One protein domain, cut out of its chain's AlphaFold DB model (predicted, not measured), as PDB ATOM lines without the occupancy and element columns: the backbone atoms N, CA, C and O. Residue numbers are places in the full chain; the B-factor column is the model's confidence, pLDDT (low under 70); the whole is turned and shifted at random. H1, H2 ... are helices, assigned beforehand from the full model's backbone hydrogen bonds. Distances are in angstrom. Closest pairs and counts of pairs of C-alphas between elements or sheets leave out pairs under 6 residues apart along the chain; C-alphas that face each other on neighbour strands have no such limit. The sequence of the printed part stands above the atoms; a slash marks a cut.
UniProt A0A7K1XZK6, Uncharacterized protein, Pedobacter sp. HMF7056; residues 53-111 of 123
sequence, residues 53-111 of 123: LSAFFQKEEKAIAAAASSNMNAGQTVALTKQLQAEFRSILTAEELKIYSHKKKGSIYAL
ATOM      1  N   LEU A  53     178.611 206.936 288.309       95.88
ATOM      2  CA  LEU A  53     177.777 207.638 287.331       95.88
ATOM      3  C   LEU A  53     178.619 208.372 286.285       95.88
ATOM      4  O   LEU A  53     178.314 208.268 285.102       95.88
ATOM      5  N   SER A  54     179.689 209.069 286.684       94.88
ATOM      6  CA  SER A  54     180.609 209.709 285.736       94.88
ATOM      7  C   SER A  54     181.200 208.692 284.760       94.88
ATOM      8  O   SER A  54     181.141 208.901 283.550       94.88
ATOM      9  N   ALA A  55     181.697 207.561 285.273       95.06
ATOM     10  CA  ALA A  55     182.248 206.487 284.449       95.06
ATOM     11  C   ALA A  55     181.190 205.887 283.505       95.06
ATOM     12  O   ALA A  55     181.461 205.663 282.324       95.06
ATOM     13  N   PHE A  56     179.966 205.682 283.999       96.56
ATOM     14  CA  PHE A  56     178.842 205.224 283.187       96.56
ATOM     15  C   PHE A  56     178.501 206.208 282.061       96.56
ATOM     16  O   PHE A  56     178.386 205.793 280.911       96.56
ATOM     17  N   PHE A  57     178.381 207.506 282.344       96.12
ATOM     18  CA  PHE A  57     178.028 208.490 281.318       96.12
ATOM     19  C   PHE A  57     179.155 208.708 280.302       96.12
ATOM     20  O   PHE A  57     178.870 208.897 279.123       96.12
ATOM     21  N   GLN A  58     180.426 208.599 280.703       95.38
ATOM     22  CA  GLN A  58     181.540 208.570 279.749       95.38
ATOM     23  C   GLN A  58     181.462 207.347 278.825       95.38
ATOM     24  O   GLN A  58     181.678 207.458 277.615       95.38
ATOM     25  N   LYS A  59     181.146 206.169 279.379       94.69
ATOM     26  CA  LYS A  59     180.936 204.944 278.598       94.69
ATOM     27  C   LYS A  59     179.760 205.100 277.637       94.69
ATOM     28  O   LYS A  59     179.868 204.712 276.477       94.69
ATOM     29  N   GLU A  60     178.657 205.665 278.109       94.94
ATOM     30  CA  GLU A  60     177.482 205.931 277.294       94.94
ATOM     31  C   GLU A  60     177.805 206.868 276.129       94.94
ATOM     32  O   GLU A  60     177.454 206.552 274.996       94.94
ATOM     33  N   GLU A  61     178.497 207.984 276.372       93.75
ATOM     34  CA  GLU A  61     178.889 208.915 275.308       93.75
ATOM     35  C   GLU A  61     179.713 208.214 274.227       93.75
ATOM     36  O   GLU A  61     179.418 208.352 273.039       93.75
ATOM     37  N   LYS A  62     180.688 207.389 274.633       92.62
ATOM     38  CA  LYS A  62     181.494 206.579 273.707       92.62
ATOM     39  C   LYS A  62     180.628 205.574 272.938       92.62
ATOM     40  O   LYS A  62     180.796 205.428 271.729       92.62
ATOM     41  N   ALA A  63     179.682 204.911 273.604       93.00
ATOM     42  CA  ALA A  63     178.796 203.931 272.979       93.00
ATOM     43  C   ALA A  63     177.825 204.572 271.974       93.00
ATOM     44  O   ALA A  63     177.634 204.039 270.884       93.00
ATOM     45  N   ILE A  64     177.247 205.729 272.307       90.50
ATOM     46  CA  ILE A  64     176.355 206.480 271.415       90.50
ATOM     47  C   ILE A  64     177.136 207.030 270.218       90.50
ATOM     48  O   ILE A  64     176.672 206.910 269.085       90.50
ATOM     49  N   ALA A  65     178.335 207.577 270.439       90.94
ATOM     50  CA  ALA A  65     179.193 208.048 269.354       90.94
ATOM     51  C   ALA A  65     179.571 206.910 268.391       90.94
ATOM     52  O   ALA A  65     179.484 207.077 267.174       90.94
ATOM     53  N   ALA A  66     179.922 205.734 268.923       91.31
ATOM     54  CA  ALA A  66     180.205 204.545 268.121       91.31
ATOM     55  C   ALA A  66     178.963 204.029 267.372       91.31
ATOM     56  O   ALA A  66     179.061 203.601 266.222       91.31
ATOM     57  N   ALA A  67     177.785 204.085 267.994       90.12
ATOM     58  CA  ALA A  67     176.535 203.700 267.350       90.12
ATOM     59  C   ALA A  67     176.194 204.611 266.164       90.12
ATOM     60  O   ALA A  67     175.802 204.122 265.102       90.12
ATOM     61  N   ALA A  68     176.392 205.922 266.337       88.56
ATOM     62  CA  ALA A  68     176.178 206.919 265.296       88.56
ATOM     63  C   ALA A  68     177.135 206.732 264.109       88.56
ATOM     64  O   ALA A  68     176.708 206.845 262.964       88.56
ATOM     65  N   SER A  69     178.406 206.395 264.357       90.31
ATOM     66  CA  SER A  69     179.379 206.152 263.284       90.31
ATOM     67  C   SER A  69     179.187 204.813 262.563       90.31
ATOM     68  O   SER A  69     179.599 204.674 261.413       90.31
ATOM     69  N   SER A  70     178.544 203.835 263.209       88.75
ATOM     70  CA  SER A  70     178.395 202.467 262.688       88.75
ATOM     71  C   SER A  70     177.103 202.227 261.895       88.75
ATOM     72  O   SER A  70     176.841 201.086 261.522       88.75
ATOM     73  N   ASN A  71     176.279 203.257 261.645       85.69
ATOM     74  CA  ASN A  71     174.967 203.134 260.985       85.69
ATOM     75  C   ASN A  71     174.093 202.012 261.585       85.69
ATOM     76  O   ASN A  71     173.492 201.214 260.860       85.69
ATOM     77  N   MET A  72     174.044 201.924 262.921       90.00
ATOM     78  CA  MET A  72     173.232 200.916 263.611       90.00
ATOM     79  C   MET A  72     171.758 201.030 263.207       90.00
ATOM     80  O   MET A  72     171.193 202.122 263.143       90.00
ATOM     81  N   ASN A  73     171.117 199.886 262.961       91.38
ATOM     82  CA  ASN A  73     169.686 199.860 262.679       91.38
ATOM     83  C   ASN A  73     168.860 200.096 263.956       91.38
ATOM     84  O   ASN A  73     169.346 199.925 265.076       91.38
ATOM     85  N   ALA A  74     167.575 200.425 263.792       88.56
ATOM     86  CA  ALA A  74     166.692 200.762 264.910       88.56
ATOM     87  C   ALA A  74     166.630 199.673 266.000       88.56
ATOM     88  O   ALA A  74     166.598 199.991 267.188       88.56
ATOM     89  N   GLY A  75     166.654 198.390 265.623       91.31
ATOM     90  CA  GLY A  75     166.642 197.281 266.582       91.31
ATOM     91  C   GLY A  75     167.909 197.232 267.438       91.31
ATOM     92  O   GLY A  75     167.833 197.046 268.653       91.31
ATOM     93  N   GLN A  76     169.068 197.464 266.822       91.06
ATOM     94  CA  GLN A  76     170.350 197.529 267.518       91.06
ATOM     95  C   GLN A  76     170.429 198.754 268.440       91.06
ATOM     96  O   GLN A  76     170.903 198.636 269.569       91.06
ATOM     97  N   THR A  77     169.913 199.908 268.007       89.94
ATOM     98  CA  THR A  77     169.826 201.112 268.846       89.94
ATOM     99  C   THR A  77     168.953 200.869 270.075       89.94
ATOM    100  O   THR A  77     169.369 201.168 271.191       89.94
ATOM    101  N   VAL A  78     167.776 200.253 269.907       90.88
ATOM    102  CA  VAL A  78     166.886 199.911 271.030       90.88
ATOM    103  C   VAL A  78     167.562 198.945 272.004       90.88
ATOM    104  O   VAL A  78     167.431 199.111 273.219       90.88
ATOM    105  N   ALA A  79     168.288 197.944 271.501       92.62
ATOM    106  CA  ALA A  79     169.032 197.011 272.345       92.62
ATOM    107  C   ALA A  79     170.121 197.728 273.159       92.62
ATOM    108  O   ALA A  79     170.202 197.526 274.373       92.62
ATOM    109  N   LEU A  80     170.887 198.620 272.523       93.00
ATOM    110  CA  LEU A  80     171.904 199.434 273.188       93.00
ATOM    111  C   LEU A  80     171.290 200.325 274.275       93.00
ATOM    112  O   LEU A  80     171.770 200.331 275.407       93.00
ATOM    113  N   THR A  81     170.191 201.026 273.978       91.31
ATOM    114  CA  THR A  81     169.493 201.860 274.967       91.31
ATOM    115  C   THR A  81     169.013 201.036 276.159       91.31
ATOM    116  O   THR A  81     169.226 201.437 277.301       91.31
ATOM    117  N   LYS A  82     168.414 199.860 275.927       91.81
ATOM    118  CA  LYS A  82     167.970 198.971 277.015       91.81
ATOM    119  C   LYS A  82     169.136 198.492 277.877       91.81
ATOM    120  O   LYS A  82     169.001 198.442 279.098       91.81
ATOM    121  N   GLN A  83     170.271 198.163 277.261       94.06
ATOM    122  CA  GLN A  83     171.477 197.761 277.979       94.06
ATOM    123  C   GLN A  83     172.007 198.898 278.864       94.06
ATOM    124  O   GLN A  83     172.243 198.683 280.052       94.06
ATOM    125  N   LEU A  84     172.130 200.109 278.315       94.88
ATOM    126  CA  LEU A  84     172.591 201.288 279.054       94.88
ATOM    127  C   LEU A  84     171.643 201.642 280.210       94.88
ATOM    128  O   LEU A  84     172.095 201.923 281.317       94.88
ATOM    129  N   GLN A  85     170.328 201.558 279.994       93.00
ATOM    130  CA  GLN A  85     169.336 201.753 281.055       93.00
ATOM    131  C   GLN A  85     169.474 200.719 282.176       93.00
ATOM    132  O   GLN A  85     169.383 201.078 283.349       93.00
ATOM    133  N   ALA A  86     169.669 199.441 281.845       91.81
ATOM    134  CA  ALA A  86     169.845 198.395 282.849       91.81
ATOM    135  C   ALA A  86     171.111 198.628 283.688       91.81
ATOM    136  O   ALA A  86     171.065 198.519 284.913       91.81
ATOM    137  N   GLU A  87     172.213 199.012 283.042       94.00
ATOM    138  CA  GLU A  87     173.471 199.332 283.715       94.00
ATOM    139  C   GLU A  87     173.329 200.548 284.637       94.00
ATOM    140  O   GLU A  87     173.655 200.445 285.818       94.00
ATOM    141  N   PHE A  88     172.739 201.652 284.165       95.06
ATOM    142  CA  PHE A  88     172.432 202.814 285.008       95.06
ATOM    143  C   PHE A  88     171.649 202.424 286.269       95.06
ATOM    144  O   PHE A  88     172.004 202.803 287.385       95.06
ATOM    145  N   ARG A  89     170.582 201.633 286.102       92.75
ATOM    146  CA  ARG A  89     169.695 201.234 287.205       92.75
ATOM    147  C   ARG A  89     170.390 200.349 288.238       92.75
ATOM    148  O   ARG A  89     169.888 200.251 289.350       92.75
ATOM    149  N   SER A  90     171.524 199.738 287.893       94.38
ATOM    150  CA  SER A  90     172.337 198.958 288.832       94.38
ATOM    151  C   SER A  90     173.239 199.816 289.730       94.38
ATOM    152  O   SER A  90     173.688 199.339 290.769       94.38
ATOM    153  N   ILE A  91     173.484 201.082 289.363       95.62
ATOM    154  CA  ILE A  91     174.331 202.012 290.130       95.62
ATOM    155  C   ILE A  91     173.571 202.597 291.329       95.62
ATOM    156  O   ILE A  91     174.145 202.830 292.397       95.62
ATOM    157  N   LEU A  92     172.274 202.850 291.150       94.38
ATOM    158  CA  LEU A  92     171.393 203.370 292.192       94.38
ATOM    159  C   LEU A  92     170.736 202.228 292.967       94.38
ATOM    160  O   LEU A  92     170.488 201.149 292.433       94.38
ATOM    161  N   THR A  93     170.392 202.474 294.232       94.50
ATOM    162  CA  THR A  93     169.494 201.559 294.945       94.50
ATOM    163  C   THR A  93     168.088 201.645 294.356       94.50
ATOM    164  O   THR A  93     167.713 202.637 293.726       94.50
ATOM    165  N   ALA A  94     167.262 200.627 294.610       93.00
ATOM    166  CA  ALA A  94     165.862 200.643 294.191       93.00
ATOM    167  C   ALA A  94     165.103 201.877 294.722       93.00
ATOM    168  O   ALA A  94     164.264 202.443 294.021       93.00
ATOM    169  N   GLU A  95     165.420 202.320 295.941       94.06
ATOM    170  CA  GLU A  95     164.784 203.482 296.562       94.06
ATOM    171  C   GLU A  95     165.254 204.806 295.948       94.06
ATOM    172  O   GLU A  95     164.422 205.640 295.588       94.06
ATOM    173  N   GLU A  96     166.558 204.977 295.723       95.12
ATOM    174  CA  GLU A  96     167.094 206.142 295.009       95.12
ATOM    175  C   GLU A  96     166.524 206.228 293.593       95.12
ATOM    176  O   GLU A  96     166.068 207.286 293.166       95.12
ATOM    177  N   LEU A  97     166.478 205.106 292.873       94.06
ATOM    178  CA  LEU A  97     165.925 205.061 291.527       94.06
ATOM    179  C   LEU A  97     164.438 205.441 291.516       94.06
ATOM    180  O   LEU A  97     163.994 206.166 290.622       94.06
ATOM    181  N   LYS A  98     163.666 205.010 292.519       93.44
ATOM    182  CA  LYS A  98     162.257 205.398 292.677       93.44
ATOM    183  C   LYS A  98     162.112 206.900 292.933       93.44
ATOM    184  O   LYS A  98     161.290 207.544 292.283       93.44
ATOM    185  N   ILE A  99     162.919 207.469 293.831       94.38
ATOM    186  CA  ILE A  99     162.914 208.911 294.132       94.38
ATOM    187  C   ILE A  99     163.309 209.720 292.894       94.38
ATOM    188  O   ILE A  99     162.622 210.683 292.546       94.38
ATOM    189  N   TYR A 100     164.380 209.312 292.208       94.19
ATOM    190  CA  TYR A 100     164.826 209.926 290.961       94.19
ATOM    191  C   TYR A 100     163.701 209.928 289.926       94.19
ATOM    192  O   TYR A 100     163.328 210.986 289.430       94.19
ATOM    193  N   SER A 101     163.094 208.765 289.672       93.06
ATOM    194  CA  SER A 101     162.019 208.610 288.683       93.06
ATOM    195  C   SER A 101     160.799 209.469 289.010       93.06
ATOM    196  O   SER A 101     160.199 210.061 288.118       93.06
ATOM    197  N   HIS A 102     160.458 209.594 290.295       93.50
ATOM    198  CA  HIS A 102     159.367 210.455 290.735       93.50
ATOM    199  C   HIS A 102     159.662 211.946 290.500       93.50
ATOM    200  O   HIS A 102     158.770 212.690 290.097       93.50
ATOM    201  N   LYS A 103     160.899 212.393 290.757       93.06
ATOM    202  CA  LYS A 103     161.310 213.800 290.597       93.06
ATOM    203  C   LYS A 103     161.625 214.184 289.148       93.06
ATOM    204  O   LYS A 103     161.486 215.349 288.791       93.06
ATOM    205  N   LYS A 104     162.060 213.228 288.328       91.50
ATOM    206  CA  LYS A 104     162.510 213.416 286.940       91.50
ATOM    207  C   LYS A 104     161.661 212.576 285.983       91.50
ATOM    208  O   LYS A 104     162.185 211.806 285.177       91.50
ATOM    209  N   LYS A 105     160.334 212.703 286.092       86.06
ATOM    210  CA  LYS A 105     159.384 212.004 285.213       86.06
ATOM    211  C   LYS A 105     159.699 212.302 283.747       86.06
ATOM    212  O   LYS A 105     159.958 213.448 283.390       86.06
ATOM    213  N   GLY A 106     159.693 211.267 282.911       83.38
ATOM    214  CA  GLY A 106     160.040 211.375 281.490       83.38
ATOM    215  C   GLY A 106     161.542 211.367 281.181       83.38
ATOM    216  O   GLY A 106     161.904 211.340 280.008       83.38
ATOM    217  N   SER A 107     162.425 211.336 282.190       88.88
ATOM    218  CA  SER A 107     163.850 211.067 281.961       88.88
ATOM    219  C   SER A 107     164.041 209.690 281.325       88.88
ATOM    220  O   SER A 107     163.395 208.717 281.719       88.88
ATOM    221  N   ILE A 108     164.997 209.580 280.399       85.69
ATOM    222  CA  ILE A 108     165.353 208.314 279.742       85.69
ATOM    223  C   ILE A 108     165.836 207.239 280.726       85.69
ATOM    224  O   ILE A 108     165.817 206.055 280.391       85.69
ATOM    225  N   TYR A 109     166.252 207.631 281.934       86.62
ATOM    226  CA  TYR A 109     166.691 206.710 282.982       86.62
ATOM    227  C   TYR A 109     165.643 206.458 284.065       86.62
ATOM    228  O   TYR A 109     165.831 205.568 284.900       86.62
ATOM    229  N   ALA A 110     164.541 207.212 284.061       88.00
ATOM    230  CA  ALA A 110     163.450 206.973 284.989       88.00
ATOM    231  C   ALA A 110     162.866 205.565 284.778       88.00
ATOM    232  O   ALA A 110     162.951 204.956 283.702       88.00
ATOM    233  N   LEU A 111     162.292 205.011 285.841       87.31
ATOM    234  CA  LEU A 111     161.422 203.853 285.733       87.31
ATOM    235  C   LEU A 111     160.236 204.219 284.831       87.31
ATOM    236  O   LEU A 111     159.734 205.341 284.932       87.31
TER     237      LEU A 111
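Overview. This is residues 53 to 111 of the 123 residues of an uncharacterized protein of Pedobacter sp. HMF7056 (UniProt A0A7K1XZK6). Two long helices, H2 and H1, lie side by side as a helical hairpin, and the short helix H3 makes a corner with H2 at the end of the hairpin away from its turn. After H3, residues 104 to 111 fold back toward H2 as a tail without a named element. The printed part has 59 residues with three named helices, in the order H1, H2, H3, and no named strand; its class is all helix. It is only just loose, close to compact, with a radius of gyration of the C-alphas of 12.6 A, and elongated, spanning 36 by 22 by 15 A.

Arrangement. H2, residues 74 to 91, is the longest helix. It touches H1, residues 53 to 69, and their closest C-alphas, those of Leu 84 and Glu 60, are 7.0 A apart. The two form a hairpin, running opposite ways at a shallow tilt of 7 degrees. H3, residues 94 to 103, is close to H2 but not clearly touching it; their closest C-alphas, those of Leu 97 and Arg 89, are 6.9 A apart. H3 and H2 run opposite ways at a steep tilt of 65 degrees. H1 and H3 are apart. In H1 and H3 every O i to N i+4 pair is within hydrogen-bond range, and in H2 13 of 14 are.

Along the chain. H2 measures 26.4 A from first to last C-alpha, and its C-alpha 74 stands at (166.692, 200.762, 264.910). H1 measures 24.1 A and begins with C-alpha 53 at (177.777, 207.638, 287.331). H3 measures 14.4 A and ends with C-alpha 103 at (161.310, 213.800, 290.597).

Size, cuts and confidence. The two C-alphas farthest apart, those of Asn 71 and Glu 95, are 37.0 A from each other. The printed part has no cut, and both links, H1 to H2 and H2 to H3, are tight. The mean pLDDT of the printed part is 92.0, and no printed residue is under 70.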